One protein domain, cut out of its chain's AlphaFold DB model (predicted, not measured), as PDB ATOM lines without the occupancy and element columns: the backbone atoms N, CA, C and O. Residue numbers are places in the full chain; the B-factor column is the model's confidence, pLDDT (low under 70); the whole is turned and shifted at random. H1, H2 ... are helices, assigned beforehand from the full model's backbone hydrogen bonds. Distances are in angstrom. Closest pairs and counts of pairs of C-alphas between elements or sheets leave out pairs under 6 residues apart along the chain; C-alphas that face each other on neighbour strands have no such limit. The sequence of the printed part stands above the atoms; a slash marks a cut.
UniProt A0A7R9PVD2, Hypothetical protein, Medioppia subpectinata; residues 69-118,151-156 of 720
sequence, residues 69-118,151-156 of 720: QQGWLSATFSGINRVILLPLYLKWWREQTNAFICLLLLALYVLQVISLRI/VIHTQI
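Overview. This is residues 69 to 118 and 151 to 156 of the 720 residues of the protein "Hypothetical protein" of Medioppia subpectinata (UniProt A0A7R9PVD2). Two small helical parts are joined by residues 85 to 89: in one, the short helix H4 packs steeply on H1; in the other, the short helix H2 is followed by a tight turn into the long helix H3. H3 runs away from that turn, and its last residues, 111 to 118, stick out free. The printed part has 56 residues, with four named helices in the order H1, H2, H3, H4 and no named strand; the class is all helix. It is only just loose, close to compact, with a radius of gyration of the C-alphas of 12.3 A, and its outline is elongated, spanning 40 by 25 by 16 A.

Along the chain. H1, residues 72 to 84, begins at C-alpha 72 (24.391, 39.267, -30.288) and is 18.3 A long from first to last C-alpha. H2 is residues 90 to 96, 10.0 A long. H3, residues 99 to 118, is the longest helix at 28.7 A and ends at C-alpha 118 (47.927, 44.529, -55.411). H4, residues 151 to 156, is 8.7 A long and ends at C-alpha 156 (34.685, 40.268, -24.228).

Arrangement. H1 and H4 touch; their closest C-alphas, those of Gly 79 and Val 151, are 4.3 A apart. They run opposite ways at a steep tilt of 59 degrees. H2 and H3 form a helical hairpin, opposite ways at a steep tilt of 44 degrees. They only just touch, with 3 pairs of C-alphas within 8 A, and H3 does so with residue 102 alone; the closest C-alphas, of Arg 94 and Cys 102, are 5.7 A apart. H1 is apart from H2 and H3, and H4 is apart from H2 and H3. Every O i to N i+4 pair is within hydrogen-bond range in H2, H3 and H4, and 8 of 9 are in H1.

Size, cuts and confidence. The two C-alphas farthest apart, those of Gln 69 and Ile 118, are 41.5 A apart. Residues 119 to 150 are not printed, and C-alphas 118 and 151 are 26.5 A apart across this cut. The links H1 to H2 and H2 to H3 are tight. Mean pLDDT of the printed part is 76.5, and residues 69 to 75, 78 and 96 are under 70.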
ATOM      1  N   GLN A  69      24.191  41.579 -22.090       46.72
ATOM      2  CA  GLN A  69      22.824  41.998 -22.448       46.72
ATOM      3  C   GLN A  69      22.737  42.759 -23.789       46.72
ATOM      4  O   GLN A  69      21.650  43.129 -24.220       46.72
ATOM      5  N   GLN A  70      23.860  43.000 -24.474       52.56
ATOM      6  CA  GLN A  70      23.823  43.462 -25.862       52.56
ATOM      7  C   GLN A  70      23.353  42.313 -26.758       52.56
ATOM      8  O   GLN A  70      23.960  41.242 -26.744       52.56
ATOM      9  N   GLY A  71      22.309  42.544 -27.558       56.50
ATOM     10  CA  GLY A  71      21.859  41.576 -28.559       56.50
ATOM     11  C   GLY A  71      23.021  41.164 -29.466       56.50
ATOM     12  O   GLY A  71      23.752  42.024 -29.962       56.50
ATOM     13  N   TRP A  72      23.201  39.855 -29.660       57.00
ATOM     14  CA  TRP A  72      24.391  39.267 -30.288       57.00
ATOM     15  C   TRP A  72      24.736  39.908 -31.642       57.00
ATOM     16  O   TRP A  72      25.888  40.268 -31.861       57.00
ATOM     17  N   LEU A  73      23.723  40.182 -32.472       68.19
ATOM     18  CA  LEU A  73      23.852  40.864 -33.767       68.19
ATOM     19  C   LEU A  73      24.372  42.313 -33.661       68.19
ATOM     20  O   LEU A  73      25.143  42.762 -34.501       68.19
ATOM     21  N   SER A  74      24.001  43.053 -32.611       65.31
ATOM     22  CA  SER A  74      24.510  44.413 -32.374       65.31
ATOM     23  C   SER A  74      25.967  44.389 -31.892       65.31
ATOM     24  O   SER A  74      26.782  45.218 -32.305       65.31
ATOM     25  N   ALA A  75      26.322  43.399 -31.066       62.50
ATOM     26  CA  ALA A  75      27.694  43.196 -30.604       62.50
ATOM     27  C   ALA A  75      28.632  42.728 -31.733       62.50
ATOM     28  O   ALA A  75      29.758  43.218 -31.820       62.50
ATOM     29  N   THR A  76      28.179  41.833 -32.623       72.88
ATOM     30  CA  THR A  76      28.945  41.424 -33.812       72.88
ATOM     31  C   THR A  76      29.073  42.571 -34.811       72.88
ATOM     32  O   THR A  76      30.196  42.884 -35.193       72.88
ATOM     33  N   PHE A  77      27.989  43.273 -35.161       76.94
ATOM     34  CA  PHE A  77      28.039  44.405 -36.097       76.94
ATOM     35  C   PHE A  77      28.941  45.541 -35.591       76.94
ATOM     36  O   PHE A  77      29.782  46.052 -36.331       76.94
ATOM     37  N   SER A  78      28.867  45.882 -34.297       69.62
ATOM     38  CA  SER A  78      29.798  46.845 -33.695       69.62
ATOM     39  C   SER A  78      31.241  46.330 -33.600       69.62
ATOM     40  O   SER A  78      32.141  47.155 -33.444       69.62
ATOM     41  N   GLY A  79      31.480  45.018 -33.643       75.00
ATOM     42  CA  GLY A  79      32.819  44.435 -33.734       75.00
ATOM     43  C   GLY A  79      33.378  44.535 -35.151       75.00
ATOM     44  O   GLY A  79      34.453  45.094 -35.341       75.00
ATOM     45  N   ILE A  80      32.596  44.094 -36.142       80.56
ATOM     46  CA  ILE A  80      32.907  44.169 -37.577       80.56
ATOM     47  C   ILE A  80      33.255  45.611 -37.968       80.56
ATOM     48  O   ILE A  80      34.340  45.860 -38.486       80.56
ATOM     49  N   ASN A  81      32.407  46.583 -37.615       79.12
ATOM     50  CA  ASN A  81      32.645  47.994 -37.931       79.12
ATOM     51  C   ASN A  81      33.942  48.547 -37.293       79.12
ATOM     52  O   ASN A  81      34.612  49.399 -37.871       79.12
ATOM     53  N   ARG A  82      34.356  48.034 -36.123       79.88
ATOM     54  CA  ARG A  82      35.614  48.427 -35.449       79.88
ATOM     55  C   ARG A  82      36.868  47.759 -36.012       79.88
ATOM     56  O   ARG A  82      37.963  48.223 -35.690       79.88
ATOM     57  N   VAL A  83      36.719  46.698 -36.806       80.44
ATOM     58  CA  VAL A  83      37.813  46.059 -37.556       80.44
ATOM     59  C   VAL A  83      37.913  46.661 -38.956       80.44
ATOM     60  O   VAL A  83      38.990  47.100 -39.336       80.44
ATOM     61  N   ILE A  84      36.797  46.778 -39.683       79.38
ATOM     62  CA  ILE A  84      36.770  47.399 -41.018       79.38
ATOM     63  C   ILE A  84      37.228  48.863 -40.951       79.38
ATOM     64  O   ILE A  84      37.980  49.306 -41.807       79.38
ATOM     65  N   LEU A  85      36.842  49.611 -39.911       78.75
ATOM     66  CA  LEU A  85      37.284  50.995 -39.693       78.75
ATOM     67  C   LEU A  85      38.331  51.108 -38.568       78.75
ATOM     68  O   LEU A  85      38.349  52.094 -37.829       78.75
ATOM     69  N   LEU A  86      39.216  50.112 -38.420       78.88
ATOM     70  CA  LEU A  86      40.294  50.100 -37.418       78.88
ATOM     71  C   LEU A  86      41.061  51.437 -37.283       78.88
ATOM     72  O   LEU A  86      41.203  51.887 -36.139       78.88
ATOM     73  N   PRO A  87      41.499  52.127 -38.365       77.00
ATOM     74  CA  PRO A  87      42.161  53.434 -38.251       77.00
ATOM     75  C   PRO A  87      41.299  54.535 -37.602       77.00
ATOM     76  O   PRO A  87      41.842  55.403 -36.921       77.00
ATOM     77  N   LEU A  88      39.968  54.491 -37.728       78.12
ATOM     78  CA  LEU A  88      39.068  55.461 -37.081       78.12
ATOM     79  C   LEU A  88      38.823  55.132 -35.598       78.12
ATOM     80  O   LEU A  88      38.607  56.027 -34.782       78.12
ATOM     81  N   TYR A  89      38.913  53.854 -35.215       77.25
ATOM     82  CA  TYR A  89      38.684  53.388 -33.841       77.25
ATOM     83  C   TYR A  89      39.963  53.232 -32.994       77.25
ATOM     84  O   TYR A  89      39.897  52.713 -31.875       77.25
ATOM     85  N   LEU A  90      41.120  53.726 -33.457       75.56
ATOM     86  CA  LEU A  90      42.422  53.614 -32.770       75.56
ATOM     87  C   LEU A  90      42.405  54.057 -31.298       75.56
ATOM     88  O   LEU A  90      43.100  53.466 -30.471       75.56
ATOM     89  N   LYS A  91      41.603  55.069 -30.938       76.25
ATOM     90  CA  LYS A  91      41.449  55.509 -29.541       76.25
ATOM     91  C   LYS A  91      40.863  54.398 -28.656       76.25
ATOM     92  O   LYS A  91      41.423  54.095 -27.607       76.25
ATOM     93  N   TRP A  92      39.797  53.740 -29.117       79.69
ATOM     94  CA  TRP A  92      39.159  52.633 -28.400       79.69
ATOM     95  C   TRP A  92      40.076  51.405 -28.319       79.69
ATOM     96  O   TRP A  92      40.244  50.822 -27.248       79.69
ATOM     97  N   TRP A  93      40.744  51.046 -29.421       77.44
ATOM     98  CA  TRP A  93      41.695  49.929 -29.443       77.44
ATOM     99  C   TRP A  93      42.874  50.135 -28.474       77.44
ATOM    100  O   TRP A  93      43.250  49.199 -27.759       77.44
ATOM    101  N   ARG A  94      43.398  51.367 -28.383       77.12
ATOM    102  CA  ARG A  94      44.455  51.779 -27.441       77.12
ATOM    103  C   ARG A  94      44.019  51.675 -25.975       77.12
ATOM    104  O   ARG A  94      44.819  51.254 -25.145       77.12
ATOM    105  N   GLU A  95      42.770  52.021 -25.660       77.38
ATOM    106  CA  GLU A  95      42.198  51.906 -24.307       77.38
ATOM    107  C   GLU A  95      42.016  50.435 -23.872       77.38
ATOM    108  O   GLU A  95      42.310  50.072 -22.728       77.38
ATOM    109  N   GLN A  96      41.561  49.559 -24.777       69.88
ATOM    110  CA  GLN A  96      41.207  48.174 -24.428       69.88
ATOM    111  C   GLN A  96      42.380  47.187 -24.463       69.88
ATOM    112  O   GLN A  96      42.450  46.303 -23.607       69.88
ATOM    113  N   THR A  97      43.329  47.341 -25.391       74.00
ATOM    114  CA  THR A  97      44.475  46.423 -25.533       74.00
ATOM    115  C   THR A  97      45.720  46.973 -24.817       74.00
ATOM    116  O   THR A  97      45.787  46.946 -23.583       74.00
ATOM    117  N   ASN A  98      46.687  47.468 -25.592       76.69
ATOM    118  CA  ASN A  98      47.894  48.204 -25.225       76.69
ATOM    119  C   ASN A  98      48.332  48.993 -26.481       76.69
ATOM    120  O   ASN A  98      48.087  48.533 -27.596       76.69
ATOM    121  N   ALA A  99      49.008  50.136 -26.343       74.81
ATOM    122  CA  ALA A  99      49.439  50.957 -27.480       74.81
ATOM    123  C   ALA A  99      50.305  50.181 -28.495       74.81
ATOM    124  O   ALA A  99      50.085  50.306 -29.696       74.81
ATOM    125  N   PHE A 100      51.215  49.320 -28.021       74.94
ATOM    126  CA  PHE A 100      52.036  48.455 -28.882       74.94
ATOM    127  C   PHE A 100      51.196  47.446 -29.686       74.94
ATOM    128  O   PHE A 100      51.395  47.289 -30.886       74.94
ATOM    129  N   ILE A 101      50.210  46.806 -29.048       78.19
ATOM    130  CA  ILE A 101      49.315  45.836 -29.707       78.19
ATOM    131  C   ILE A 101      48.412  46.553 -30.720       78.19
ATOM    132  O   ILE A 101      48.203  46.055 -31.820       78.19
ATOM    133  N   CYS A 102      47.932  47.754 -30.388       81.25
ATOM    134  CA  CYS A 102      47.170  48.602 -31.301       81.25
ATOM    135  C   CYS A 102      47.991  49.024 -32.536       81.25
ATOM    136  O   CYS A 102      47.434  49.101 -33.628       81.25
ATOM    137  N   LEU A 103      49.296  49.279 -32.381       81.94
ATOM    138  CA  LEU A 103      50.201  49.592 -33.491       81.94
ATOM    139  C   LEU A 103      50.486  48.355 -34.356       81.94
ATOM    140  O   LEU A 103      50.445  48.456 -35.577       81.94
ATOM    141  N   LEU A 104      50.695  47.185 -33.743       81.56
ATOM    142  CA  LEU A 104      50.856  45.916 -34.462       81.56
ATOM    143  C   LEU A 104      49.605  45.564 -35.286       81.56
ATOM    144  O   LEU A 104      49.717  45.207 -36.454       81.56
ATOM    145  N   LEU A 105      48.409  45.718 -34.706       82.94
ATOM    146  CA  LEU A 105      47.141  45.509 -35.411       82.94
ATOM    147  C   LEU A 105      46.937  46.515 -36.555       82.94
ATOM    148  O   LEU A 105      46.436  46.130 -37.606       82.94
ATOM    149  N   LEU A 106      47.361  47.774 -36.386       85.31
ATOM    150  CA  LEU A 106      47.335  48.772 -37.459       85.31
ATOM    151  C   LEU A 106      48.309  48.418 -38.596       85.31
ATOM    152  O   LEU A 106      47.933  48.528 -39.758       85.31
ATOM    153  N   ALA A 107      49.521  47.958 -38.282       82.81
ATOM    154  CA  ALA A 107      50.494  47.525 -39.285       82.81
ATOM    155  C   ALA A 107      49.986  46.312 -40.088       82.81
ATOM    156  O   ALA A 107      50.064  46.315 -41.315       82.81
ATOM    157  N   LEU A 108      49.392  45.318 -39.414       83.94
ATOM    158  CA  LEU A 108      48.757  44.165 -40.064       83.94
ATOM    159  C   LEU A 108      47.564  44.581 -40.941       83.94
ATOM    160  O   LEU A 108      47.433  44.083 -42.053       83.94
ATOM    161  N   TYR A 109      46.730  45.517 -40.479       86.38
ATOM    162  CA  TYR A 109      45.613  46.063 -41.256       86.38
ATOM    163  C   TYR A 109      46.101  46.790 -42.521       86.38
ATOM    164  O   TYR A 109      45.580  46.556 -43.608       86.38
ATOM    165  N   VAL A 110      47.139  47.630 -42.414       85.75
ATOM    166  CA  VAL A 110      47.738  48.315 -43.575       85.75
ATOM    167  C   VAL A 110      48.332  47.307 -44.562       85.75
ATOM    168  O   VAL A 110      48.102  47.436 -45.761       85.75
ATOM    169  N   LEU A 111      49.021  46.268 -44.079       83.06
ATOM    170  CA  LEU A 111      49.570  45.209 -44.930       83.06
ATOM    171  C   LEU A 111      48.469  44.412 -45.658       83.06
ATOM    172  O   LEU A 111      48.622  44.108 -46.837       83.06
ATOM    173  N   GLN A 112      47.335  44.139 -45.000       84.88
ATOM    174  CA  GLN A 112      46.164  43.526 -45.641       84.88
ATOM    175  C   GLN A 112      45.555  44.430 -46.723       84.88
ATOM    176  O   GLN A 112      45.228  43.943 -47.801       84.88
ATOM    177  N   VAL A 113      45.450  45.743 -46.485       84.88
ATOM    178  CA  VAL A 113      44.957  46.701 -47.495       84.88
ATOM    179  C   VAL A 113      45.912  46.806 -48.690       84.88
ATOM    180  O   VAL A 113      45.443  46.887 -49.821       84.88
ATOM    181  N   ILE A 114      47.230  46.746 -48.471       83.19
ATOM    182  CA  ILE A 114      48.232  46.699 -49.551       83.19
ATOM    183  C   ILE A 114      48.103  45.396 -50.354       83.19
ATOM    184  O   ILE A 114      48.026  45.443 -51.577       83.19
ATOM    185  N   SER A 115      47.996  44.242 -49.688       82.25
ATOM    186  CA  SER A 115      47.791  42.950 -50.361       82.25
ATOM    187  C   SER A 115      46.492  42.908 -51.175       82.25
ATOM    188  O   SER A 115      46.465  42.307 -52.245       82.25
ATOM    189  N   LEU A 116      45.427  43.549 -50.685       83.25
ATOM    190  CA  LEU A 116      44.147  43.655 -51.386       83.25
ATOM    191  C   LEU A 116      44.218  44.631 -52.575       83.25
ATOM    192  O   LEU A 116      43.570  44.392 -53.588       83.25
ATOM    193  N   ARG A 117      45.008  45.710 -52.470       81.19
ATOM    194  CA  ARG A 117      45.284  46.638 -53.579       81.19
ATOM    195  C   ARG A 117      46.005  45.938 -54.722       81.19
ATOM    196  O   ARG A 117      45.464  45.932 -55.817       81.19
ATOM    197  N   ILE A 118      47.132  45.286 -54.430       80.94
ATOM    198  CA  ILE A 118      47.927  44.529 -55.411       80.94
ATOM    199  C   ILE A 118      47.036  43.515 -56.142       80.94
ATOM    200  O   ILE A 118      46.942  43.552 -57.361       80.94
ATOM    201  N   VAL A 151      35.786  40.751 -33.464       80.00
ATOM    202  CA  VAL A 151      34.427  40.501 -32.957       80.00
ATOM    203  C   VAL A 151      34.474  39.834 -31.582       80.00
ATOM    204  O   VAL A 151      33.838  40.334 -30.652       80.00
ATOM    205  N   ILE A 152      35.279  38.779 -31.409       78.75
ATOM    206  CA  ILE A 152      35.466  38.095 -30.116       78.75
ATOM    207  C   ILE A 152      35.990  39.079 -29.057       78.75
ATOM    208  O   ILE A 152      35.420  39.186 -27.970       78.75
ATOM    209  N   HIS A 153      37.018  39.868 -29.383       78.62
ATOM    210  CA  HIS A 153      37.544  40.891 -28.474       78.62
ATOM    211  C   HIS A 153      36.488  41.956 -28.112       78.62
ATOM    212  O   HIS A 153      36.379  42.363 -26.953       78.62
ATOM    213  N   THR A 154      35.654  42.369 -29.071       79.38
ATOM    214  CA  THR A 154      34.560  43.322 -28.827       79.38
ATOM    215  C   THR A 154      33.482  42.747 -27.903       79.38
ATOM    216  O   THR A 154      33.009  43.460 -27.016       79.38
ATOM    217  N   GLN A 155      33.137  41.463 -28.042       74.50
ATOM    218  CA  GLN A 155      32.194  40.776 -27.153       74.50
ATOM    219  C   GLN A 155      32.732  40.660 -25.717       74.50
ATOM    220  O   GLN A 155      32.003  40.963 -24.771       74.50
ATOM    221  N   ILE A 156      34.017  40.323 -25.545       72.50
ATOM    222  CA  ILE A 156      34.685  40.268 -24.228       72.50
ATOM    223  C   ILE A 156      34.612  41.631 -23.513       72.50
ATOM    224  O   ILE A 156      34.287  41.698 -22.325       72.50
TER     225      ILE A 156